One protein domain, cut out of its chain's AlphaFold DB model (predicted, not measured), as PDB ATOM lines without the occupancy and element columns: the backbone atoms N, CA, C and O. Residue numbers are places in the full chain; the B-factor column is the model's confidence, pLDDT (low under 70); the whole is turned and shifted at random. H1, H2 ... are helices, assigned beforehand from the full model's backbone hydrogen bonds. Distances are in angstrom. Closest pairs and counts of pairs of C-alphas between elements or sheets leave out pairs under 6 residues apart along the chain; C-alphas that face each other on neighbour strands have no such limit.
ATOM      1  N   PHE A   7      73.253   3.163 207.834       44.59
ATOM      2  CA  PHE A   7      72.932   1.903 208.496       44.59
ATOM      3  C   PHE A   7      73.729   0.706 207.946       44.59
ATOM      4  O   PHE A   7      74.055  -0.195 208.708       44.59
ATOM      5  N   LEU A   8      74.109   0.711 206.662       40.56
ATOM      6  CA  LEU A   8      74.929  -0.349 206.057       40.56
ATOM      7  C   LEU A   8      76.416  -0.241 206.430       40.56
ATOM      8  O   LEU A   8      77.069  -1.264 206.586       40.56
ATOM      9  N   LEU A   9      76.952   0.972 206.634       44.81
ATOM     10  CA  LEU A   9      78.338   1.159 207.099       44.81
ATOM     11  C   LEU A   9      78.511   0.777 208.573       44.81
ATOM     12  O   LEU A   9      79.555   0.251 208.951       44.81
ATOM     13  N   TYR A  10      77.492   1.036 209.398       48.09
ATOM     14  CA  TYR A  10      77.459   0.590 210.793       48.09
ATOM     15  C   TYR A  10      77.067  -0.890 210.930       48.09
ATOM     16  O   TYR A  10      77.443  -1.524 211.912       48.09
ATOM     17  N   GLY A  11      76.324  -1.434 209.962       44.78
ATOM     18  CA  GLY A  11      75.800  -2.799 209.989       44.78
ATOM     19  C   GLY A  11      76.801  -3.887 209.596       44.78
ATOM     20  O   GLY A  11      76.642  -5.021 210.037       44.78
ATOM     21  N   GLU A  12      77.842  -3.572 208.818       49.06
ATOM     22  CA  GLU A  12      78.799  -4.578 208.347       49.06
ATOM     23  C   GLU A  12      80.252  -4.155 208.610       49.06
ATOM     24  O   GLU A  12      80.822  -3.396 207.843       49.06
ATOM     25  N   MET A  13      80.865  -4.670 209.684       51.72
ATOM     26  CA  MET A  13      82.310  -4.983 209.792       51.72
ATOM     27  C   MET A  13      83.347  -3.892 209.413       51.72
ATOM     28  O   MET A  13      84.473  -4.221 209.053       51.72
ATOM     29  N   LEU A  14      83.033  -2.591 209.472       65.81
ATOM     30  CA  LEU A  14      83.908  -1.527 208.926       65.81
ATOM     31  C   LEU A  14      84.445  -0.534 209.965       65.81
ATOM     32  O   LEU A  14      84.856   0.585 209.629       65.81
ATOM     33  N   PHE A  15      84.492  -0.932 211.234       70.69
ATOM     34  CA  PHE A  15      84.920  -0.047 212.315       70.69
ATOM     35  C   PHE A  15      86.344   0.493 212.120       70.69
ATOM     36  O   PHE A  15      86.550   1.708 212.134       70.69
ATOM     37  N   GLY A  16      87.334  -0.366 211.849       71.94
ATOM     38  CA  GLY A  16      88.710   0.109 211.672       71.94
ATOM     39  C   GLY A  16      88.920   0.960 210.413       71.94
ATOM     40  O   GLY A  16      89.787   1.832 210.403       71.94
ATOM     41  N   VAL A  17      88.107   0.783 209.364       76.00
ATOM     42  CA  VAL A  17      88.126   1.684 208.196       76.00
ATOM     43  C   VAL A  17      87.597   3.059 208.593       76.00
ATOM     44  O   VAL A  17      88.200   4.075 208.248       76.00
ATOM     45  N   SER A  18      86.516   3.090 209.375       81.12
ATOM     46  CA  SER A  18      85.910   4.328 209.869       81.12
ATOM     47  C   SER A  18      86.896   5.132 210.716       81.12
ATOM     48  O   SER A  18      87.059   6.327 210.487       81.12
ATOM     49  N   LEU A  19      87.630   4.474 211.616       86.38
ATOM     50  CA  LEU A  19      88.666   5.109 212.435       86.38
ATOM     51  C   LEU A  19      89.782   5.744 211.601       86.38
ATOM     52  O   LEU A  19      90.152   6.892 211.836       86.38
ATOM     53  N   ARG A  20      90.294   5.032 210.590       86.00
ATOM     54  CA  ARG A  20      91.334   5.563 209.692       86.00
ATOM     55  C   ARG A  20      90.829   6.741 208.873       86.00
ATOM     56  O   ARG A  20      91.558   7.711 208.690       86.00
ATOM     57  N   ALA A  21      89.585   6.678 208.407       86.06
ATOM     58  CA  ALA A  21      88.969   7.775 207.676       86.06
ATOM     59  C   ALA A  21      88.781   9.018 208.570       86.06
ATOM     60  O   ALA A  21      89.096  10.128 208.142       86.06
ATOM     61  N   LEU A  22      88.364   8.834 209.829       91.50
ATOM     62  CA  LEU A  22      88.275   9.910 210.825       91.50
ATOM     63  C   LEU A  22      89.652  10.506 211.146       91.50
ATOM     64  O   LEU A  22      89.813  11.725 211.137       91.50
ATOM     65  N   TRP A  23      90.670   9.665 211.350       94.00
ATOM     66  CA  TRP A  23      92.045  10.132 211.532       94.00
ATOM     67  C   TRP A  23      92.546  10.934 210.323       94.00
ATOM     68  O   TRP A  23      93.143  11.995 210.501       94.00
ATOM     69  N   CYS A  24      92.261  10.480 209.095       91.31
ATOM     70  CA  CYS A  24      92.607  11.218 207.877       91.31
ATOM     71  C   CYS A  24      91.905  12.581 207.841       91.31
ATOM     72  O   CYS A  24      92.545  13.582 207.533       91.31
ATOM     73  N   ALA A  25      90.616  12.649 208.194       89.88
ATOM     74  CA  ALA A  25      89.894  13.918 208.265       89.88
ATOM     75  C   ALA A  25      90.580  14.908 209.224       89.88
ATOM     76  O   ALA A  25      90.772  16.069 208.867       89.88
ATOM     77  N   ALA A  26      91.031  14.430 210.389       94.31
ATOM     78  CA  ALA A  26      91.800  15.230 211.338       94.31
ATOM     79  C   ALA A  26      93.188  15.624 210.812       94.31
ATOM     80  O   ALA A  26      93.633  16.744 211.031       94.31
ATOM     81  N   ALA A  27      93.895  14.728 210.121       94.00
ATOM     82  CA  ALA A  27      95.216  15.012 209.556       94.00
ATOM     83  C   ALA A  27      95.184  16.080 208.442       94.00
ATOM     84  O   ALA A  27      96.164  16.795 208.263       94.00
ATOM     85  N   TYR A  28      94.060  16.216 207.729       94.06
ATOM     86  CA  TYR A  28      93.870  17.171 206.628       94.06
ATOM     87  C   TYR A  28      92.811  18.245 206.946       94.06
ATOM     88  O   TYR A  28      92.044  18.658 206.066       94.06
ATOM     89  N   ALA A  29      92.757  18.699 208.204       92.69
ATOM     90  CA  ALA A  29      91.725  19.611 208.698       92.69
ATOM     91  C   ALA A  29      91.602  20.903 207.872       92.69
ATOM     92  O   ALA A  29      90.486  21.267 207.509       92.69
ATOM     93  N   ASP A  30      92.715  21.526 207.472       90.38
ATOM     94  CA  ASP A  30      92.723  22.774 206.685       90.38
ATOM     95  C   ASP A  30      91.911  22.695 205.385       90.38
ATOM     96  O   ASP A  30      91.371  23.688 204.897       90.38
ATOM     97  N   VAL A  31      91.814  21.499 204.803       89.69
ATOM     98  CA  VAL A  31      91.097  21.268 203.545       89.69
ATOM     99  C   VAL A  31      89.646  20.866 203.799       89.69
ATOM    100  O   VAL A  31      88.749  21.220 203.027       89.69
ATOM    101  N   ILE A  32      89.415  20.082 204.852       89.19
ATOM    102  CA  ILE A  32      88.166  19.345 205.055       89.19
ATOM    103  C   ILE A  32      87.227  20.070 206.029       89.19
ATOM    104  O   ILE A  32      86.016  20.091 205.797       89.19
ATOM    105  N   ALA A  33      87.759  20.700 207.080       92.12
ATOM    106  CA  ALA A  33      86.978  21.247 208.187       92.12
ATOM    107  C   ALA A  33      85.943  22.306 207.762       92.12
ATOM    108  O   ALA A  33      84.791  22.176 208.181       92.12
ATOM    109  N   PRO A  34      86.250  23.287 206.879       89.44
ATOM    110  CA  PRO A  34      85.247  24.266 206.448       89.44
ATOM    111  C   PRO A  34      84.029  23.604 205.792       89.44
ATOM    112  O   PRO A  34      82.887  23.941 206.089       89.44
ATOM    113  N   ARG A  35      84.269  22.591 204.949       89.75
ATOM    114  CA  ARG A  35      83.197  21.870 204.250       89.75
ATOM    115  C   ARG A  35      82.378  21.004 205.192       89.75
ATOM    116  O   ARG A  35      81.169  20.915 205.015       89.75
ATOM    117  N   LEU A  36      83.019  20.356 206.164       89.25
ATOM    118  CA  LEU A  36      82.311  19.555 207.160       89.25
ATOM    119  C   LEU A  36      81.458  20.424 208.086       89.25
ATOM    120  O   LEU A  36      80.328  20.049 208.387       89.25
ATOM    121  N   MET A  37      81.953  21.596 208.492       88.81
ATOM    122  CA  MET A  37      81.181  22.548 209.294       88.81
ATOM    123  C   MET A  37      79.945  23.064 208.556       88.81
ATOM    124  O   MET A  37      78.877  23.168 209.159       88.81
ATOM    125  N   ASP A  38      80.063  23.340 207.255       87.50
ATOM    126  CA  ASP A  38      78.910  23.687 206.421       87.50
ATOM    127  C   ASP A  38      77.953  22.494 206.272       87.50
ATOM    128  O   ASP A  38      76.747  22.634 206.473       87.50
ATOM    129  N   ALA A  39      78.483  21.302 205.985       88.38
ATOM    130  CA  ALA A  39      77.705  20.075 205.828       88.38
ATOM    131  C   ALA A  39      76.882  19.738 207.082       88.38
ATOM    132  O   ALA A  39      75.713  19.378 206.970       88.38
ATOM    133  N   LEU A  40      77.443  19.925 208.280       89.38
ATOM    134  CA  LEU A  40      76.738  19.700 209.545       89.38
ATOM    135  C   LEU A  40      75.451  20.519 209.695       89.38
ATOM    136  O   LEU A  40      74.533  20.085 210.390       89.38
ATOM    137  N   ARG A  41      75.367  21.684 209.045       84.75
ATOM    138  CA  ARG A  41      74.197  22.569 209.117       84.75
ATOM    139  C   ARG A  41      73.095  22.186 208.133       84.75
ATOM    140  O   ARG A  41      71.930  22.441 208.421       84.75
ATOM    141  N   TRP A  42      73.452  21.601 206.988       80.75
ATOM    142  CA  TRP A  42      72.555  21.513 205.829       80.75
ATOM    143  C   TRP A  42      72.309  20.098 205.298       80.75
ATOM    144  O   TRP A  42      71.381  19.909 204.518       80.75
ATOM    145  N   GLU A  43      73.127  19.114 205.671       78.81
ATOM    146  CA  GLU A  43      73.027  17.757 205.124       78.81
ATOM    147  C   GLU A  43      71.952  16.901 205.801       78.81
ATOM    148  O   GLU A  43      71.493  17.169 206.914       78.81
ATOM    149  N   ASP A  44      71.590  15.831 205.093       81.88
ATOM    150  CA  ASP A  44      70.661  14.800 205.539       81.88
ATOM    151  C   ASP A  44      71.078  14.172 206.883       81.88
ATOM    152  O   ASP A  44      72.266  13.964 207.167       81.88
ATOM    153  N   VAL A  45      70.069  13.840 207.693       80.50
ATOM    154  CA  VAL A  45      70.194  13.264 209.039       80.50
ATOM    155  C   VAL A  45      71.110  12.045 209.057       80.50
ATOM    156  O   VAL A  45      71.927  11.909 209.971       80.50
ATOM    157  N   GLY A  46      71.049  11.204 208.020       75.50
ATOM    158  CA  GLY A  46      71.860  10.002 207.922       75.50
ATOM    159  C   GLY A  46      73.353  10.303 208.012       75.50
ATOM    160  O   GLY A  46      74.076   9.583 208.692       75.50
ATOM    161  N   LYS A  47      73.843  11.374 207.377       82.81
ATOM    162  CA  LYS A  47      75.288  11.664 207.284       82.81
ATOM    163  C   LYS A  47      75.830  12.475 208.457       82.81
ATOM    164  O   LYS A  47      77.044  12.467 208.690       82.81
ATOM    165  N   LYS A  48      74.953  13.156 209.202       88.31
ATOM    166  CA  LYS A  48      75.341  14.057 210.300       88.31
ATOM    167  C   LYS A  48      76.205  13.368 211.349       88.31
ATOM    168  O   LYS A  48      77.157  13.980 211.820       88.31
ATOM    169  N   GLY A  49      75.942  12.098 211.663       88.81
ATOM    170  CA  GLY A  49      76.727  11.359 212.655       88.81
ATOM    171  C   GLY A  49      78.212  11.270 212.308       88.81
ATOM    172  O   GLY A  49      79.064  11.612 213.128       88.81
ATOM    173  N   TYR A  50      78.527  10.900 211.065       86.88
ATOM    174  CA  TYR A  50      79.913  10.799 210.615       86.88
ATOM    175  C   TYR A  50      80.596  12.168 210.541       86.88
ATOM    176  O   TYR A  50      81.738  12.316 210.972       86.88
ATOM    177  N   TYR A  51      79.896  13.192 210.040       91.69
ATOM    178  CA  TYR A  51      80.436  14.553 209.986       91.69
ATOM    179  C   TYR A  51      80.697  15.124 211.377       91.69
ATOM    180  O   TYR A  51      81.720  15.774 211.577       91.69
ATOM    181  N   ALA A  52      79.823  14.836 212.344       94.88
ATOM    182  CA  ALA A  52      79.995  15.275 213.719       94.88
ATOM    183  C   ALA A  52      81.220  14.603 214.345       94.88
ATOM    184  O   ALA A  52      82.069  15.295 214.890       94.88
ATOM    185  N   MET A  53      81.386  13.288 214.170       95.12
ATOM    186  CA  MET A  53      82.579  12.570 214.636       95.12
ATOM    187  C   MET A  53      83.870  13.068 213.979       95.12
ATOM    188  O   MET A  53      84.871  13.260 214.668       95.12
ATOM    189  N   ALA A  54      83.850  13.302 212.663       94.62
ATOM    190  CA  ALA A  54      84.988  13.846 211.926       94.62
ATOM    191  C   ALA A  54      85.363  15.242 212.443       94.62
ATOM    192  O   ALA A  54      86.535  15.514 212.701       94.62
ATOM    193  N   MET A  55      84.371  16.105 212.669       97.31
ATOM    194  CA  MET A  55      84.603  17.414 213.273       97.31
ATOM    195  C   MET A  55      85.079  17.316 214.719       97.31
ATOM    196  O   MET A  55      85.936  18.102 215.105       97.31
ATOM    197  N   THR A  56      84.601  16.351 215.504       98.12
ATOM    198  CA  THR A  56      85.070  16.131 216.878       98.12
ATOM    199  C   THR A  56      86.546  15.756 216.905       98.12
ATOM    200  O   THR A  56      87.303  16.380 217.641       98.12
ATOM    201  N   VAL A  57      87.000  14.806 216.079       97.88
ATOM    202  CA  VAL A  57      88.433  14.463 216.031       97.88
ATOM    203  C   VAL A  57      89.286  15.613 215.476       97.88
ATOM    204  O   VAL A  57      90.391  15.834 215.968       97.88
ATOM    205  N   ILE A  58      88.766  16.401 214.522       97.31
ATOM    206  CA  ILE A  58      89.413  17.643 214.067       97.31
ATOM    207  C   ILE A  58      89.558  18.620 215.237       97.31
ATOM    208  O   ILE A  58      90.662  19.074 215.498       97.31
ATOM    209  N   ALA A  59      88.482  18.904 215.970       98.06
ATOM    210  CA  ALA A  59      88.464  19.845 217.089       98.06
ATOM    211  C   ALA A  59      89.359  19.421 218.264       98.06
ATOM    212  O   ALA A  59      89.907  20.274 218.956       98.06
ATOM    213  N   LEU A  60      89.517  18.115 218.485       98.25
ATOM    214  CA  LEU A  60      90.434  17.569 219.486       98.25
ATOM    215  C   LEU A  60      91.908  17.723 219.081       98.25
ATOM    216  O   LEU A  60      92.764  17.861 219.948       98.25
ATOM    217  N   ARG A  61      92.212  17.692 217.776       97.88
ATOM    218  CA  ARG A  61      93.576  17.853 217.242       97.88
ATOM    219  C   ARG A  61      93.949  19.317 216.977       97.88
ATOM    220  O   ARG A  61      95.113  19.675 217.121       97.88
ATOM    221  N   HIS A  62      92.974  20.138 216.595       97.19
ATOM    222  CA  HIS A  62      93.133  21.511 216.107       97.19
ATOM    223  C   HIS A  62      92.270  22.463 216.956       97.19
ATOM    224  O   HIS A  62      91.059  22.581 216.714       97.19
ATOM    225  N   PRO A  63      92.856  23.105 217.990       97.00
ATOM    226  CA  PRO A  63      92.116  23.848 219.015       97.00
ATOM    227  C   PRO A  63      91.215  24.974 218.491       97.00
ATOM    228  O   PRO A  63      90.212  25.309 219.121       97.00
ATOM    229  N   GLU A  64      91.533  25.556 217.337       97.31
ATOM    230  CA  GLU A  64      90.765  26.632 216.710       97.31
ATOM    231  C   GLU A  64      89.336  26.221 216.312       97.31
ATOM    232  O   GLU A  64      88.453  27.077 216.232       97.31
ATOM    233  N   TYR A  65      89.069  24.923 216.125       97.12
ATOM    234  CA  TYR A  65      87.727  24.411 215.820       97.12
ATOM    235  C   TYR A  65      86.931  24.017 217.075       97.12
ATOM    236  O   TYR A  65      85.719  23.803 216.985       97.12
ATOM    237  N   HIS A  66      87.579  23.936 218.245       97.75
ATOM    238  CA  HIS A  66      86.985  23.387 219.470       97.75
ATOM    239  C   HIS A  66      85.776  24.187 219.949       97.75
ATOM    240  O   HIS A  66      84.667  23.655 220.024       97.75
ATOM    241  N   GLN A  67      85.952  25.491 220.177       97.31
ATOM    242  CA  GLN A  67      84.879  26.343 220.703       97.31
ATOM    243  C   GLN A  67      83.661  26.388 219.772       97.31
ATOM    244  O   GLN A  67      82.521  26.327 220.236       97.31
ATOM    245  N   GLY A  68      83.894  26.464 218.457       96.25
ATOM    246  CA  GLY A  68      82.825  26.507 217.459       96.25
ATOM    247  C   GLY A  68      81.995  25.224 217.427       96.25
ATOM    248  O   GLY A  68      80.766  25.288 217.363       96.25
ATOM    249  N   LEU A  69      82.649  24.063 217.522       97.12
ATOM    250  CA  LEU A  69      81.958  22.777 217.557       97.12
ATOM    251  C   LEU A  69      81.197  22.567 218.871       97.12
ATOM    252  O   LEU A  69      80.038  22.159 218.837       97.12
ATOM    253  N   VAL A  70      81.800  22.890 220.021       97.81
ATOM    254  CA  VAL A  70      81.122  22.798 221.328       97.81
ATOM    255  C   VAL A  70      79.863  23.668 221.349       97.81
ATOM    256  O   VAL A  70      78.805  23.211 221.782       97.81
ATOM    257  N   ALA A  71      79.939  24.898 220.830       96.88
ATOM    258  CA  ALA A  71      78.779  25.782 220.730       96.88
ATOM    259  C   ALA A  71      77.665  25.182 219.851       96.88
ATOM    260  O   ALA A  71      76.494  25.220 220.235       96.88
ATOM    261  N   LEU A  72      78.022  24.583 218.708       95.88
ATOM    262  CA  LEU A  72      77.069  23.907 217.826       95.88
ATOM    263  C   LEU A  72      76.371  22.739 218.538       95.88
ATOM    264  O   LEU A  72      75.143  22.697 218.573       95.88
ATOM    265  N   LEU A  73      77.127  21.831 219.158       96.19
ATOM    266  CA  LEU A  73      76.556  20.663 219.838       96.19
ATOM    267  C   LEU A  73      75.656  21.063 221.020       96.19
ATOM    268  O   LEU A  73      74.581  20.492 221.202       96.19
ATOM    269  N   ARG A  74      76.034  22.085 221.797       97.06
ATOM    270  CA  ARG A  74      75.180  22.620 222.876       97.06
ATOM    271  C   ARG A  74      73.894  23.257 222.347       97.06
ATOM    272  O   ARG A  74      72.862  23.188 223.017       97.06
ATOM    273  N   SER A  75      73.929  23.854 221.153       95.75
ATOM    274  CA  SER A  75      72.723  24.407 220.524       95.75
ATOM    275  C   SER A  75      71.708  23.317 220.166       95.75
ATOM    276  O   SER A  75      70.511  23.527 220.353       95.75
ATOM    277  N   TRP A  76      72.175  22.132 219.752       94.94
ATOM    278  CA  TRP A  76      71.320  20.969 219.499       94.94
ATOM    279  C   TRP A  76      70.648  20.458 220.775       94.94
ATOM    280  O   TRP A  76      69.446  20.200 220.778       94.94
ATOM    281  N   ASP A  77      71.398  20.383 221.879       92.44
ATOM    282  CA  ASP A  77      70.860  19.967 223.181       92.44
ATOM    283  C   ASP A  77      69.789  20.945 223.689       92.44
ATOM    284  O   ASP A  77      68.701  20.557 224.114       92.44
ATOM    285  N   SER A  78      70.071  22.245 223.565       92.31
ATOM    286  CA  SER A  78      69.164  23.313 223.998       92.31
ATOM    287  C   SER A  78      67.872  23.346 223.177       92.31
ATOM    288  O   SER A  78      66.792  23.564 223.724       92.31
ATOM    289  N   ALA A  79      67.960  23.122 221.861       89.75
ATOM    290  CA  ALA A  79      66.792  23.086 220.984       89.75
ATOM    291  C   ALA A  79      65.837  21.935 221.347       89.75
ATOM    292  O   ALA A  79      64.617  22.111 221.303       89.75
ATOM    293  N   ALA A  80      66.380  20.785 221.758       88.38
ATOM    294  CA  ALA A  80      65.578  19.647 222.187       88.38
ATOM    295  C   ALA A  80      64.886  19.876 223.543       88.38
ATOM    296  O   ALA A  80      63.735  19.484 223.706       88.38
ATOM    297  N   GLY A  81      65.549  20.540 224.498       85.44
ATOM    298  CA  GLY A  81      64.997  20.779 225.840       85.44
ATOM    299  C   GLY A  81      63.847  21.793 225.904       85.44
ATOM    300  O   GLY A  81      63.041  21.742 226.826       85.44
ATOM    301  N   ASN A  82      63.745  22.695 224.923       86.31
ATOM    302  CA  ASN A  82      62.737  23.763 224.905       86.31
ATOM    303  C   ASN A  82      61.404  23.368 224.247       86.31
ATOM    304  O   ASN A  82      60.505  24.201 224.139       86.31
ATOM    305  N   THR A  83      61.275  22.131 223.767       82.19
ATOM    306  CA  THR A  83      60.129  21.712 222.958       82.19
ATOM    307  C   THR A  83      59.261  20.729 223.745       82.19
ATOM    308  O   THR A  83      59.680  19.608 224.004       82.19
ATOM    309  N   GLU A  84      58.029  21.119 224.099       83.12
ATOM    310  CA  GLU A  84      57.022  20.185 224.651       83.12
ATOM    311  C   GLU A  84      56.475  19.217 223.580       83.12
ATOM    312  O   GLU A  84      55.848  18.208 223.896       83.12
ATOM    313  N   ALA A  85      56.704  19.520 222.298       88.94
ATOM    314  CA  ALA A  85      56.300  18.693 221.167       88.94
ATOM    315  C   ALA A  85      57.276  17.534 220.884       88.94
ATOM    316  O   ALA A  85      58.452  17.564 221.245       88.94
ATOM    317  N   MET A  86      56.782  16.516 220.175       93.44
ATOM    318  CA  MET A  86      57.590  15.384 219.717       93.44
ATOM    319  C   MET A  86      58.715  15.865 218.788       93.44
ATOM    320  O   MET A  86      58.453  16.564 217.808       93.44
ATOM    321  N   LEU A  87      59.961  15.490 219.095       93.25
ATOM    322  CA  LEU A  87      61.125  15.825 218.271       93.25
ATOM    323  C   LEU A  87      61.000  15.198 216.876       93.25
ATOM    324  O   LEU A  87      60.559  14.057 216.731       93.25
ATOM    325  N   SER A  88      61.426  15.934 215.850       92.19
ATOM    326  CA  SER A  88      61.643  15.350 214.522       92.19
ATOM    327  C   SER A  88      62.815  14.364 214.546       92.19
ATOM    328  O   SER A  88      63.713  14.481 215.379       92.19
ATOM    329  N   GLU A  89      62.859  13.435 213.587       89.75
ATOM    330  CA  GLU A  89      63.950  12.456 213.458       89.75
ATOM    331  C   GLU A  89      65.338  13.122 213.438       89.75
ATOM    332  O   GLU A  89      66.256  12.689 214.134       89.75
ATOM    333  N   GLY A  90      65.473  14.239 212.714       90.25
ATOM    334  CA  GLY A  90      66.716  15.008 212.672       90.25
ATOM    335  C   GLY A  90      67.118  15.586 214.027       90.25
ATOM    336  O   GLY A  90      68.278  15.461 214.414       90.25
ATOM    337  N   GLN A  91      66.165  16.148 214.775       92.38
ATOM    338  CA  GLN A  91      66.419  16.673 216.121       92.38
ATOM    339  C   GLN A  91      66.770  15.558 217.110       92.38
ATOM    340  O   GLN A  91      67.623  15.748 217.974       92.38
ATOM    341  N   THR A  92      66.156  14.379 216.979       91.44
ATOM    342  CA  THR A  92      66.517  13.205 217.783       91.44
ATOM    343  C   THR A  92      67.967  12.794 217.533       91.44
ATOM    344  O   THR A  92      68.709  12.574 218.488       91.44
ATOM    345  N   VAL A  93      68.402  12.731 216.272       90.81
ATOM    346  CA  VAL A  93      69.794  12.399 215.932       90.81
ATOM    347  C   VAL A  93      70.768  13.468 216.425       90.81
ATOM    348  O   VAL A  93      71.785  13.127 217.023       90.81
ATOM    349  N   GLU A  94      70.459  14.750 216.240       93.56
ATOM    350  CA  GLU A  94      71.277  15.859 216.747       93.56
ATOM    351  C   GLU A  94      71.437  15.812 218.272       93.56
ATOM    352  O   GLU A  94      72.548  15.962 218.782       93.56
ATOM    353  N   LEU A  95      70.357  15.527 219.004       93.94
ATOM    354  CA  LEU A  95      70.399  15.343 220.451       93.94
ATOM    355  C   LEU A  95      71.291  14.158 220.844       93.94
ATOM    356  O   LEU A  95      72.148  14.303 221.714       93.94
ATOM    357  N   ILE A  96      71.130  13.002 220.189       93.12
ATOM    358  CA  ILE A  96      71.961  11.814 220.442       93.12
ATOM    359  C   ILE A  96      73.441  12.141 220.217       93.12
ATOM    360  O   ILE A  96      74.273  11.838 221.071       93.12
ATOM    361  N   LEU A  97      73.775  12.788 219.098       94.50
ATOM    362  CA  LEU A  97      75.149  13.174 218.776       94.50
ATOM    363  C   LEU A  97      75.706  14.188 219.773       94.50
ATOM    364  O   LEU A  97      76.858  14.065 220.177       94.50
ATOM    365  N   SER A  98      74.896  15.154 220.206       95.94
ATOM    366  CA  SER A  98      75.286  16.125 221.227       95.94
ATOM    367  C   SER A  98      75.623  15.444 222.555       95.94
ATOM    368  O   SER A  98      76.733  15.607 223.063       95.94
ATOM    369  N   LYS A  99      74.724  14.592 223.070       95.69
ATOM    370  CA  LYS A  99      74.946  13.828 224.309       95.69
ATOM    371  C   LYS A  99      76.139  12.883 224.215       95.69
ATOM    372  O   LYS A  99      76.783  12.618 225.225       95.69
ATOM    373  N   LEU A 100      76.425  12.379 223.018       95.50
ATOM    374  CA  LEU A 100      77.537  11.474 222.792       95.50
ATOM    375  C   LEU A 100      78.888  12.196 222.698       95.50
ATOM    376  O   LEU A 100      79.871  11.724 223.261       95.50
ATOM    377  N   LEU A 101      78.953  13.305 221.962       97.25
ATOM    378  CA  LEU A 101      80.215  13.937 221.569       97.25
ATOM    379  C   LEU A 101      80.638  15.086 222.491       97.25
ATOM    380  O   LEU A 101      81.833  15.362 222.575       97.25
ATOM    381  N   LEU A 102      79.710  15.741 223.201       98.00
ATOM    382  CA  LEU A 102      80.067  16.792 224.163       98.00
ATOM    383  C   LEU A 102      80.968  16.280 225.295       98.00
ATOM    384  O   LEU A 102      82.028  16.876 225.477       98.00
ATOM    385  N   PRO A 103      80.653  15.164 225.988       97.94
ATOM    386  CA  PRO A 103      81.533  14.649 227.038       97.94
ATOM    387  C   PRO A 103      82.940  14.321 226.524       97.94
ATOM    388  O   PRO A 103      83.923  14.541 227.219       97.94
ATOM    389  N   VAL A 104      83.049  13.854 225.275       97.94
ATOM    390  CA  VAL A 104      84.336  13.556 224.630       97.94
ATOM    391  C   VAL A 104      85.156  14.829 224.383       97.94
ATOM    392  O   VAL A 104      86.375  14.806 224.518       97.94
ATOM    393  N   LEU A 105      84.510  15.941 224.022       98.19
ATOM    394  CA  LEU A 105      85.175  17.232 223.805       98.19
ATOM    395  C   LEU A 105      85.526  17.959 225.108       98.19
ATOM    396  O   LEU A 105      86.492  18.722 225.128       98.19
ATOM    397  N   GLU A 106      84.724  17.766 226.155       97.50
ATOM    398  CA  GLU A 106      84.883  18.417 227.461       97.50
ATOM    399  C   GLU A 106      85.871  17.665 228.366       97.50
ATOM    400  O   GLU A 106      86.658  18.307 229.061       97.50
ATOM    401  N   SER A 107      85.893  16.331 228.282       98.06
ATOM    402  CA  SER A 107      86.765  15.440 229.061       98.06
ATOM    403  C   SER A 107      87.476  14.408 228.162       98.06
ATOM    404  O   SER A 107      87.249  13.200 228.288       98.06
ATOM    405  N   PRO A 108      88.357  14.837 227.236       97.56
ATOM    406  CA  PRO A 108      88.964  13.938 226.250       97.56
ATOM    407  C   PRO A 108      89.840  12.839 226.862       97.56
ATOM    408  O   PRO A 108      89.886  11.734 226.324       97.56
ATOM    409  N   GLU A 109      90.506  13.107 227.987       97.06
ATOM    410  CA  GLU A 109      91.338  12.106 228.665       97.06
ATOM    411  C   GLU A 109      90.500  10.990 229.299       97.06
ATOM    412  O   GLU A 109      90.821   9.820 229.114       97.06
ATOM    413  N   GLU A 110      89.367  11.310 229.931       96.81
ATOM    414  CA  GLU A 110      88.454  10.298 230.489       96.81
ATOM    415  C   GLU A 110      87.895   9.386 229.384       96.81
ATOM    416  O   GLU A 110      87.862   8.161 229.520       96.81
ATOM    417  N   ALA A 111      87.502   9.976 228.249       95.88
ATOM    418  CA  ALA A 111      87.042   9.223 227.087       95.88
ATOM    419  C   ALA A 111      88.154   8.335 226.493       95.88
ATOM    420  O   ALA A 111      87.884   7.198 226.096       95.88
ATOM    421  N   ARG A 112      89.406   8.815 226.478       94.81
ATOM    422  CA  ARG A 112      90.577   8.037 226.046       94.81
ATOM    423  C   ARG A 112      90.836   6.844 226.964       94.81
ATOM    424  O   ARG A 112      91.002   5.730 226.472       94.81
ATOM    425  N   GLU A 113      90.856   7.062 228.275       94.81
ATOM    426  CA  GLU A 113      91.068   6.013 229.280       94.81
ATOM    427  C   GLU A 113      89.995   4.924 229.201       94.81
ATOM    428  O   GLU A 113      90.292   3.730 229.274       94.81
ATOM    429  N   GLU A 114      88.742   5.323 229.006       94.06
ATOM    430  CA  GLU A 114      87.624   4.411 228.796       94.06
ATOM    431  C   GLU A 114      87.802   3.556 227.532       94.06
ATOM    432  O   GLU A 114      87.596   2.340 227.578       94.06
ATOM    433  N   HIS A 115      88.246   4.159 226.423       92.94
ATOM    434  CA  HIS A 115      88.545   3.437 225.182       92.94
ATOM    435  C   HIS A 115      89.679   2.420 225.364       92.94
ATOM    436  O   HIS A 115      89.546   1.268 224.945       92.94
ATOM    437  N   VAL A 116      90.765   2.803 226.045       92.25
ATOM    438  CA  VAL A 116      91.887   1.899 226.363       92.25
ATOM    439  C   VAL A 116      91.411   0.729 227.221       92.25
ATOM    440  O   VAL A 116      91.723  -0.427 226.930       92.25
ATOM    441  N   ARG A 117      90.620   1.007 228.264       92.44
ATOM    442  CA  ARG A 117      90.097  -0.024 229.167       92.44
ATOM    443  C   ARG A 117      89.256  -1.051 228.417       92.44
ATOM    444  O   ARG A 117      89.411  -2.249 228.644       92.44
ATOM    445  N   ARG A 118      88.404  -0.595 227.496       89.25
ATOM    446  CA  ARG A 118      87.603  -1.474 226.631       89.25
ATOM    447  C   ARG A 118      88.465  -2.290 225.684       89.25
ATOM    448  O   ARG A 118      88.226  -3.486 225.559       89.25
ATOM    449  N   ALA A 119      89.459  -1.669 225.051       88.88
ATOM    450  CA  ALA A 119      90.383  -2.363 224.161       88.88
ATOM    451  C   ALA A 119      91.099  -3.516 224.882       88.88
ATOM    452  O   ALA A 119      91.124  -4.636 224.376       88.88
ATOM    453  N   ARG A 120      91.593  -3.264 226.101       89.81
ATOM    454  CA  ARG A 120      92.215  -4.287 226.953       89.81
ATOM    455  C   ARG A 120      91.241  -5.391 227.335       89.81
ATOM    456  O   ARG A 120      91.541  -6.552 227.089       89.81
ATOM    457  N   PHE A 121      90.064  -5.035 227.849       88.38
ATOM    458  CA  PHE A 121      89.039  -6.010 228.221       88.38
ATOM    459  C   PHE A 121      88.666  -6.926 227.047       88.38
ATOM    460  O   PHE A 121      88.629  -8.141 227.190       88.38
ATOM    461  N   GLN A 122      88.439  -6.358 225.862       83.44
ATOM    462  CA  GLN A 122      88.082  -7.132 224.670       83.44
ATOM    463  C   GLN A 122      89.219  -8.053 224.226       83.44
ATOM    464  O   GLN A 122      88.978  -9.208 223.875       83.44
ATOM    465  N   TYR A 123      90.461  -7.569 224.279       82.56
ATOM    466  CA  TYR A 123      91.626  -8.396 223.988       82.56
ATOM    467  C   TYR A 123      91.777  -9.547 224.995       82.56
ATOM    468  O   TYR A 123      92.022 -10.680 224.589       82.56
ATOM    469  N   GLU A 124      91.576  -9.287 226.289       86.31
ATOM    470  CA  GLU A 124      91.581 -10.303 227.349       86.31
ATOM    471  C   GLU A 124      90.478 -11.350 227.162       86.31
ATOM    472  O   GLU A 124      90.736 -12.541 227.326       86.31
ATOM    473  N   GLU A 125      89.262 -10.941 226.795       83.56
ATOM    474  CA  GLU A 125      88.169 -11.875 226.511       83.56
ATOM    475  C   GLU A 125      88.498 -12.772 225.314       83.56
ATOM    476  O   GLU A 125      88.381 -13.992 225.417       83.56
ATOM    477  N   ALA A 126      88.999 -12.207 224.211       78.62
ATOM    478  CA  ALA A 126      89.427 -13.014 223.069       78.62
ATOM    479  C   ALA A 126      90.625 -13.914 223.397       78.62
ATOM    480  O   ALA A 126      90.741 -15.008 222.854       78.62
ATOM    481  N   TRP A 127      91.496 -13.498 224.316       80.75
ATOM    482  CA  TRP A 127      92.616 -14.311 224.788       80.75
ATOM    483  C   TRP A 127      92.177 -15.565 225.563       80.75
ATOM    484  O   TRP A 127      92.904 -16.562 225.624       80.75
ATOM    485  N   LYS A 128      90.988 -15.548 226.176       82.75
ATOM    486  CA  LYS A 128      90.431 -16.730 226.854       82.75
ATOM    487  C   LYS A 128      90.053 -17.832 225.868       82.75
ATOM    488  O   LYS A 128      89.998 -18.996 226.271       82.75
ATOM    489  N   ASP A 129      89.845 -17.496 224.596       78.19
ATOM    490  CA  ASP A 129      89.679 -18.488 223.546       78.19
ATOM    491  C   ASP A 129      91.009 -19.216 223.290       78.19
ATOM    492  O   ASP A 129      92.036 -18.629 222.939       78.19
ATOM    493  N   LYS A 130      90.986 -20.543 223.449       65.69
ATOM    494  CA  LYS A 130      92.153 -21.411 223.254       65.69
ATOM    495  C   LYS A 130      92.710 -21.343 221.829       65.69
ATOM    496  O   LYS A 130      93.891 -21.634 221.651       65.69
ATOM    497  N   ALA A 131      91.907 -20.949 220.838       65.19
ATOM    498  CA  ALA A 131      92.369 -20.733 219.467       65.19
ATOM    499  C   ALA A 131      93.348 -19.546 219.348       65.19
ATOM    500  O   ALA A 131      94.199 -19.531 218.459       65.19
ATOM    501  N   VAL A 132      93.269 -18.579 220.267       65.38
ATOM    502  CA  VAL A 132      94.037 -17.323 220.243       65.38
ATOM    503  C   VAL A 132      95.338 -17.415 221.063       65.38
ATOM    504  O   VAL A 132      96.299 -16.694 220.798       65.38
ATOM    505  N   GLN A 133      95.421 -18.350 222.016       61.72
ATOM    506  CA  GLN A 133      96.542 -18.471 222.968       61.72
ATOM    507  C   GLN A 133      97.864 -18.944 222.347       61.72
ATOM    508  O   GLN A 133      98.932 -18.640 222.872       61.72
ATOM    509  N   GLY A 134      97.820 -19.696 221.243       57.84
ATOM    510  CA  GLY A 134      99.018 -20.296 220.641       57.84
ATOM    511  C   GLY A 134      99.885 -19.335 219.823       57.84
ATOM    512  O   GLY A 134     100.948 -19.735 219.354       57.84
ATOM    513  N   THR A 135      99.426 -18.101 219.598       54.91
ATOM    514  CA  THR A 135      99.913 -17.266 218.490       54.91
ATOM    515  C   THR A 135     100.234 -15.819 218.855       54.91
ATOM    516  O   THR A 135     100.891 -15.147 218.067       54.91
ATOM    517  N   ARG A 136      99.815 -15.307 220.012       69.50
ATOM    518  CA  ARG A 136      99.858 -13.861 220.294       69.50
ATOM    519  C   ARG A 136     100.648 -13.537 221.580       69.50
ATOM    520  O   ARG A 136     101.222 -14.430 222.199       69.50
ATOM    521  N   ARG A 137     100.751 -12.258 221.968       78.88
ATOM    522  CA  ARG A 137     101.347 -11.823 223.255       78.88
ATOM    523  C   ARG A 137     100.277 -11.717 224.341       78.88
ATOM    524  O   ARG A 137      99.176 -11.257 224.048       78.88
ATOM    525  N   ALA A 138     100.614 -12.066 225.580       82.12
ATOM    526  CA  ALA A 138      99.674 -11.990 226.697       82.12
ATOM    527  C   ALA A 138      99.169 -10.542 226.933       82.12
ATOM    528  O   ALA A 138      99.960  -9.602 226.771       82.12
ATOM    529  N   PRO A 139      97.889 -10.331 227.298       81.06
ATOM    530  CA  PRO A 139      97.275  -9.001 227.428       81.06
ATOM    531  C   PRO A 139      98.041  -8.007 228.307       81.06
ATOM    532  O   PRO A 139      98.197  -6.840 227.947       81.06
ATOM    533  N   GLU A 140      98.572  -8.475 229.432       83.31
ATOM    534  CA  GLU A 140      99.323  -7.682 230.405       83.31
ATOM    535  C   GLU A 140     100.655  -7.149 229.860       83.31
ATOM    536  O   GLU A 140     101.239  -6.232 230.433       83.31
ATOM    537  N   THR A 141     101.130  -7.702 228.743       87.44
ATOM    538  CA  THR A 141     102.377  -7.283 228.090       87.44
ATOM    539  C   THR A 141     102.163  -6.274 226.964       87.44
ATOM    540  O   THR A 141     103.139  -5.714 226.468       87.44
ATOM    541  N   LEU A 142     100.912  -6.024 226.555       88.25
ATOM    542  CA  LEU A 142     100.608  -5.036 225.523       88.25
ATOM    543  C   LEU A 142     100.667  -3.618 226.088       88.25
ATOM    544  O   LEU A 142     100.075  -3.320 227.131       88.25
ATOM    545  N   SER A 143     101.307  -2.716 225.349       90.62
ATOM    546  CA  SER A 143     101.116  -1.278 225.543       90.62
ATOM    547  C   SER A 143      99.683  -0.860 225.189       90.62
ATOM    548  O   SER A 143      98.961  -1.576 224.493       90.62
ATOM    549  N   ASP A 144      99.257   0.321 225.645       90.00
ATOM    550  CA  ASP A 144      97.919   0.837 225.327       90.00
ATOM    551  C   ASP A 144      97.719   1.016 223.818       90.00
ATOM    552  O   ASP A 144      96.666   0.670 223.290       90.00
ATOM    553  N   ALA A 145      98.746   1.492 223.108       87.75
ATOM    554  CA  ALA A 145      98.704   1.641 221.656       87.75
ATOM    555  C   ALA A 145      98.534   0.285 220.952       87.75
ATOM    556  O   ALA A 145      97.697   0.161 220.060       87.75
ATOM    557  N   GLU A 146      99.259  -0.751 221.389       87.62
ATOM    558  CA  GLU A 146      99.106  -2.105 220.843       87.62
ATOM    559  C   GLU A 146      97.718  -2.682 221.137       87.62
ATOM    560  O   GLU A 146      97.077  -3.213 220.230       87.62
ATOM    561  N   ALA A 147      97.219  -2.541 222.370       88.38
ATOM    562  CA  ALA A 147      95.885  -3.004 222.745       88.38
ATOM    563  C   ALA A 147      94.798  -2.331 221.894       88.38
ATOM    564  O   ALA A 147      93.894  -3.001 221.397       88.38
ATOM    565  N   ILE A 148      94.906  -1.020 221.668       88.50
ATOM    566  CA  ILE A 148      93.980  -0.262 220.822       88.50
ATOM    567  C   ILE A 148      94.074  -0.703 219.359       88.50
ATOM    568  O   ILE A 148      93.042  -0.952 218.737       88.50
ATOM    569  N   ALA A 149      95.282  -0.838 218.812       84.06
ATOM    570  CA  ALA A 149      95.478  -1.233 217.422       84.06
ATOM    571  C   ALA A 149      94.943  -2.648 217.144       84.06
ATOM    572  O   ALA A 149      94.318  -2.885 216.108       84.06
ATOM    573  N   VAL A 150      95.124  -3.580 218.088       80.06
ATOM    574  CA  VAL A 150      94.532  -4.922 218.003       80.06
ATOM    575  C   VAL A 150      93.017  -4.877 218.201       80.06
ATOM    576  O   VAL A 150      92.288  -5.534 217.463       80.06
ATOM    577  N   TYR A 151      92.509  -4.067 219.129       82.75
ATOM    578  CA  TYR A 151      91.068  -3.895 219.305       82.75
ATOM    579  C   TYR A 151      90.399  -3.385 218.024       82.75
ATOM    580  O   TYR A 151      89.401  -3.940 217.573       82.75
ATOM    581  N   HIS A 152      90.998  -2.396 217.360       79.44
ATOM    582  CA  HIS A 152      90.529  -1.887 216.068       79.44
ATOM    583  C   HIS A 152      90.550  -2.947 214.960       79.44
ATOM    584  O   HIS A 152      89.809  -2.809 213.988       79.44
ATOM    585  N   MET A 153      91.362  -3.997 215.117       72.38
ATOM    586  CA  MET A 153      91.417  -5.155 214.229       72.38
ATOM    587  C   MET A 153      90.370  -6.222 214.525       72.38
ATOM    588  O   MET A 153      89.755  -6.748 213.604       72.38
ATOM    589  N   MET A 154      90.141  -6.529 215.796       65.44
ATOM    590  CA  MET A 154      89.182  -7.557 216.210       65.44
ATOM    591  C   MET A 154      87.739  -7.199 215.840       65.44
ATOM    592  O   MET A 154      86.907  -8.075 215.637       65.44
ATOM    593  N   LEU A 155      87.451  -5.909 215.677       61.12
ATOM    594  CA  LEU A 155      86.146  -5.413 215.239       61.12
ATOM    595  C   LEU A 155      85.851  -5.642 213.742       61.12
ATOM    596  O   LEU A 155      84.793  -5.236 213.263       61.12
ATOM    597  N   PHE A 156      86.770  -6.281 213.009       54.34
ATOM    598  CA  PHE A 156      86.545  -6.774 211.646       54.34
ATOM    599  C   PHE A 156      86.114  -8.245 211.584       54.34
ATOM    600  O   PHE A 156      85.763  -8.709 210.499       54.34
ATOM    601  N   ASP A 157      86.156  -8.987 212.695       49.72
ATOM    602  CA  ASP A 157      85.762 -10.395 212.675       49.72
ATOM    603  C   ASP A 157      84.229 -10.546 212.631       49.72
ATOM    604  O   ASP A 157      83.486  -9.723 213.166       49.72
ATOM    605  N   ARG A 158      83.746 -11.602 211.971       44.78
ATOM    606  CA  ARG A 158      82.327 -11.914 211.717       44.78
ATOM    607  C   ARG A 158      81.515 -12.197 212.980       44.78
ATOM    608  O   ARG A 158      80.289 -12.136 212.929       44.78
ATOM    609  N   GLU A 159      82.183 -12.481 214.091       46.31
ATOM    610  CA  GLU A 159      81.568 -12.598 215.420       46.31
ATOM    611  C   GLU A 159      81.548 -11.253 216.180       46.31
ATOM    612  O   GLU A 159      81.109 -11.179 217.327       46.31
ATOM    613  N   GLY A 160      82.019 -10.188 215.517       45.53
ATOM    614  CA  GLY A 160      82.348  -8.862 216.029       45.53
ATOM    615  C   GLY A 160      81.285  -8.270 216.936       45.53
ATOM    616  O   GLY A 160      80.202  -7.872 216.501       45.53
ATOM    617  N   GLY A 161      81.643  -8.191 218.217       51.00
ATOM    618  CA  GLY A 161      80.811  -7.658 219.282       51.00
ATOM    619  C   GLY A 161      80.187  -6.315 218.919       51.00
ATOM    620  O   GLY A 161      80.782  -5.508 218.203       51.00
ATOM    621  N   HIS A 162      78.977  -6.098 219.438       55.66
ATOM    622  CA  HIS A 162      78.132  -4.917 219.257       55.66
ATOM    623  C   HIS A 162      78.927  -3.606 219.346       55.66
ATOM    624  O   HIS A 162      79.045  -2.980 220.403       55.66
ATOM    625  N   THR A 163      79.498  -3.186 218.220       63.94
ATOM    626  CA  THR A 163      80.288  -1.970 218.162       63.94
ATOM    627  C   THR A 163      79.321  -0.835 217.964       63.94
ATOM    628  O   THR A 163      78.759  -0.637 216.892       63.94
ATOM    629  N   THR A 164      79.062  -0.128 219.051       76.56
ATOM    630  CA  THR A 164      78.113   0.969 219.056       76.56
ATOM    631  C   THR A 164      78.800   2.249 218.594       76.56
ATOM    632  O   THR A 164      80.014   2.428 218.726       76.56
ATOM    633  N   VAL A 165      77.995   3.193 218.109       82.50
ATOM    634  CA  VAL A 165      78.398   4.589 217.860       82.50
ATOM    635  C   VAL A 165      79.146   5.200 219.060       82.50
ATOM    636  O   VAL A 165      80.029   6.037 218.890       82.50
ATOM    637  N   TYR A 166      78.844   4.717 220.268       86.62
ATOM    638  CA  TYR A 166      79.489   5.110 221.511       86.62
ATOM    639  C   TYR A 166      80.965   4.705 221.584       86.62
ATOM    640  O   TYR A 166      81.801   5.548 221.894       86.62
ATOM    641  N   HIS A 167      81.315   3.473 221.204       85.94
ATOM    642  CA  HIS A 167      82.722   3.053 221.150       85.94
ATOM    643  C   HIS A 167      83.523   3.886 220.145       85.94
ATOM    644  O   HIS A 167      84.669   4.249 220.400       85.94
ATOM    645  N   LEU A 168      82.906   4.242 219.011       87.62
ATOM    646  CA  LEU A 168      83.556   5.095 218.019       87.62
ATOM    647  C   LEU A 168      83.835   6.496 218.576       87.62
ATOM    648  O   LEU A 168      84.921   7.026 218.362       87.62
ATOM    649  N   ALA A 169      82.887   7.073 219.318       92.62
ATOM    650  CA  ALA A 169      83.059   8.375 219.959       92.62
ATOM    651  C   ALA A 169      84.188   8.374 221.005       92.62
ATOM    652  O   ALA A 169      84.976   9.315 221.065       92.62
ATOM    653  N   GLN A 170      84.315   7.298 221.782       93.88
ATOM    654  CA  GLN A 170      85.381   7.148 222.780       93.88
ATOM    655  C   GLN A 170      86.768   6.991 222.162       93.88
ATOM    656  O   GLN A 170      87.761   7.389 222.761       93.88
ATOM    657  N   ALA A 171      86.851   6.467 220.940       94.06
ATOM    658  CA  ALA A 171      88.112   6.364 220.220       94.06
ATOM    659  C   ALA A 171      88.630   7.724 219.708       94.06
ATOM    660  O   ALA A 171      89.816   7.841 219.397       94.06
ATOM    661  N   LEU A 172      87.779   8.755 219.596       96.12
ATOM    662  CA  LEU A 172      88.141  10.022 218.941       96.12
ATOM    663  C   LEU A 172      89.326  10.752 219.604       96.12
ATOM    664  O   LEU A 172      90.201  11.198 218.860       96.12
ATOM    665  N   PRO A 173      89.442  10.844 220.946       97.44
ATOM    666  CA  PRO A 173      90.618  11.433 221.592       97.44
ATOM    667  C   PRO A 173      91.919  10.688 221.291       97.44
ATOM    668  O   PRO A 173      92.940  11.324 221.042       97.44
ATOM    669  N   PHE A 174      91.884   9.351 221.240       95.06
ATOM    670  CA  PHE A 174      93.040   8.567 220.802       95.06
ATOM    671  C   PHE A 174      93.412   8.920 219.357       95.06
ATOM    672  O   PHE A 174      94.568   9.236 219.085       95.06
ATOM    673  N   LEU A 175      92.437   8.948 218.440       94.56
ATOM    674  CA  LEU A 175      92.692   9.295 217.037       94.56
ATOM    675  C   LEU A 175      93.270  10.704 216.869       94.56
ATOM    676  O   LEU A 175      94.091  10.914 215.979       94.56
ATOM    677  N   ALA A 176      92.867  11.659 217.707       96.69
ATOM    678  CA  ALA A 176      93.383  13.023 217.663       96.69
ATOM    679  C   ALA A 176      94.885  13.088 217.985       96.69
ATOM    680  O   ALA A 176      95.596  13.920 217.420       96.69
ATOM    681  N   GLN A 177      95.398  12.172 218.807       95.62
ATOM    682  CA  GLN A 177      96.812  12.119 219.206       95.62
ATOM    683  C   GLN A 177      97.631  11.094 218.403       95.62
ATOM    684  O   GLN A 177      98.847  11.224 218.300       95.62
ATOM    685  N   ALA A 178      96.972  10.102 217.801       93.19
ATOM    686  CA  ALA A 178      97.615   9.014 217.076       93.19
ATOM    687  C   ALA A 178      98.388   9.488 215.834       93.19
ATOM    688  O   ALA A 178      97.937  10.355 215.076       93.19
ATOM    689  N   SER A 179      99.514   8.838 215.560       93.12
ATOM    690  CA  SER A 179     100.158   8.828 214.250       93.12
ATOM    691  C   SER A 179      99.451   7.845 213.307       93.12
ATOM    692  O   SER A 179      98.609   7.050 213.721       93.12
ATOM    693  N   ALA A 180      99.803   7.870 212.018       89.62
ATOM    694  CA  ALA A 180      99.272   6.894 211.067       89.62
ATOM    695  C   ALA A 180      99.643   5.455 211.462       89.62
ATOM    696  O   ALA A 180      98.837   4.551 211.271       89.62
ATOM    697  N   ALA A 181     100.849   5.252 212.008       86.75
ATOM    698  CA  ALA A 181     101.361   3.936 212.377       86.75
ATOM    699  C   ALA A 181     100.564   3.304 213.528       86.75
ATOM    700  O   ALA A 181     100.332   2.103 213.503       86.75
ATOM    701  N   ASP A 182     100.060   4.111 214.466       88.06
ATOM    702  CA  ASP A 182      99.310   3.630 215.638       88.06
ATOM    703  C   ASP A 182      97.935   3.033 215.282       88.06
ATOM    704  O   ASP A 182      97.294   2.389 216.108       88.06
ATOM    705  N   LEU A 183      97.462   3.230 214.045       85.75
ATOM    706  CA  LEU A 183      96.197   2.671 213.537       85.75
ATOM    707  C   LEU A 183      96.344   1.252 212.972       85.75
ATOM    708  O   LEU A 183      95.408   0.701 212.368       85.75
ATOM    709  N   TYR A 184      97.542   0.695 213.102       83.19
ATOM    710  CA  TYR A 184      97.929  -0.580 212.547       83.19
ATOM    711  C   TYR A 184      98.681  -1.365 213.630       83.19
ATOM    712  O   TYR A 184      99.660  -0.851 214.171       83.19
ATOM    713  N   PRO A 185      98.248  -2.585 213.998       80.75
ATOM    714  CA  PRO A 185      98.995  -3.357 214.978       80.75
ATOM    715  C   PRO A 185     100.394  -3.703 214.452       80.75
ATOM    716  O   PRO A 185     100.580  -3.848 213.236       80.75
TER     717      PRO A 185
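This is residues 7 to 185 of the 248 residues of an uncharacterized protein of Bradymonadales bacterium TMQ2 (UniProt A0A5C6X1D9). Four helices, H4, H5, H6 and H9, make a skewed bundle, packed side by side at tilts under 45 degrees, with H9 nearest the middle of the domain. H3 packs on H4, H2 and H7 cover H9 from two sides, and H7 runs away from the bundle to the far end, where H8 crosses it. The printed part has 179 residues with nine named helices, H1 to H9 in order, and no named strand; the class is all helix. It is compact, with a radius of gyration of the C-alphas of 17.2 A, yet elongated, spanning 56 by 35 by 27 A.

H1 is residues 7 to 11, starting with C-alpha 7 at (72.932, 1.903, 208.496). H2 is residues 15 to 27, H3 29 to 42, and H4 45 to 61, 25.2 A long. H5, residues 63 to 81, is 28.1 A long, and H6, residues 89 to 106, 25.9 A, with a kink of 28 degrees near residue 100. H7, residues 108 to 127, measures 28.5 A. H8 is residues 144 to 154, and H9, residues 165 to 177, ends with C-alpha 177 at (96.812, 12.119, 219.206).

H4 is the hub, touching five helices. H4 and H6 run the same way at a shallow tilt of 13 degrees, the C-alphas of Val 45 and Gly 90 closest at 5.3 A. H4 and H9 touch at 29 degrees, Arg 61 and Ala 176 closest, their C-alphas 4.9 A apart. H5 and H6 form a hairpin, with the C-alphas of Leu 73 and Ser 98 closest at 4.9 A. H3 and H4 are a hairpin too, Leu 40 and Lys 48 closest, their C-alphas 5.9 A apart. H2 touches H4 with residues 22 to 27 alone, the C-alphas of Ala 26 and Ile 58 closest at 4.4 A. H7 touches H8 with residues 115 to 123 alone, the C-alphas of Ala 119 and Tyr 151 closest at 5.1 A. H1 touches no helix. In H1, H2, H7 and H8 every O i to N i+4 pair is within hydrogen-bond range; the counts are 7 of 10 in H3, 11 of 13 in H4, 13 of 15 in H5, 12 of 14 in H6 and 6 of 9 in H9.

The C-alphas of Glu 84 and Gly 134, the two farthest apart, are 58.5 A from each other. The printed part has no cut. The link from H7 to H8, residues 128 to 143, is long. The mean pLDDT of the printed part is 85.1, with residues 7 to 14, 130 to 136 and 154 to 163 under 70.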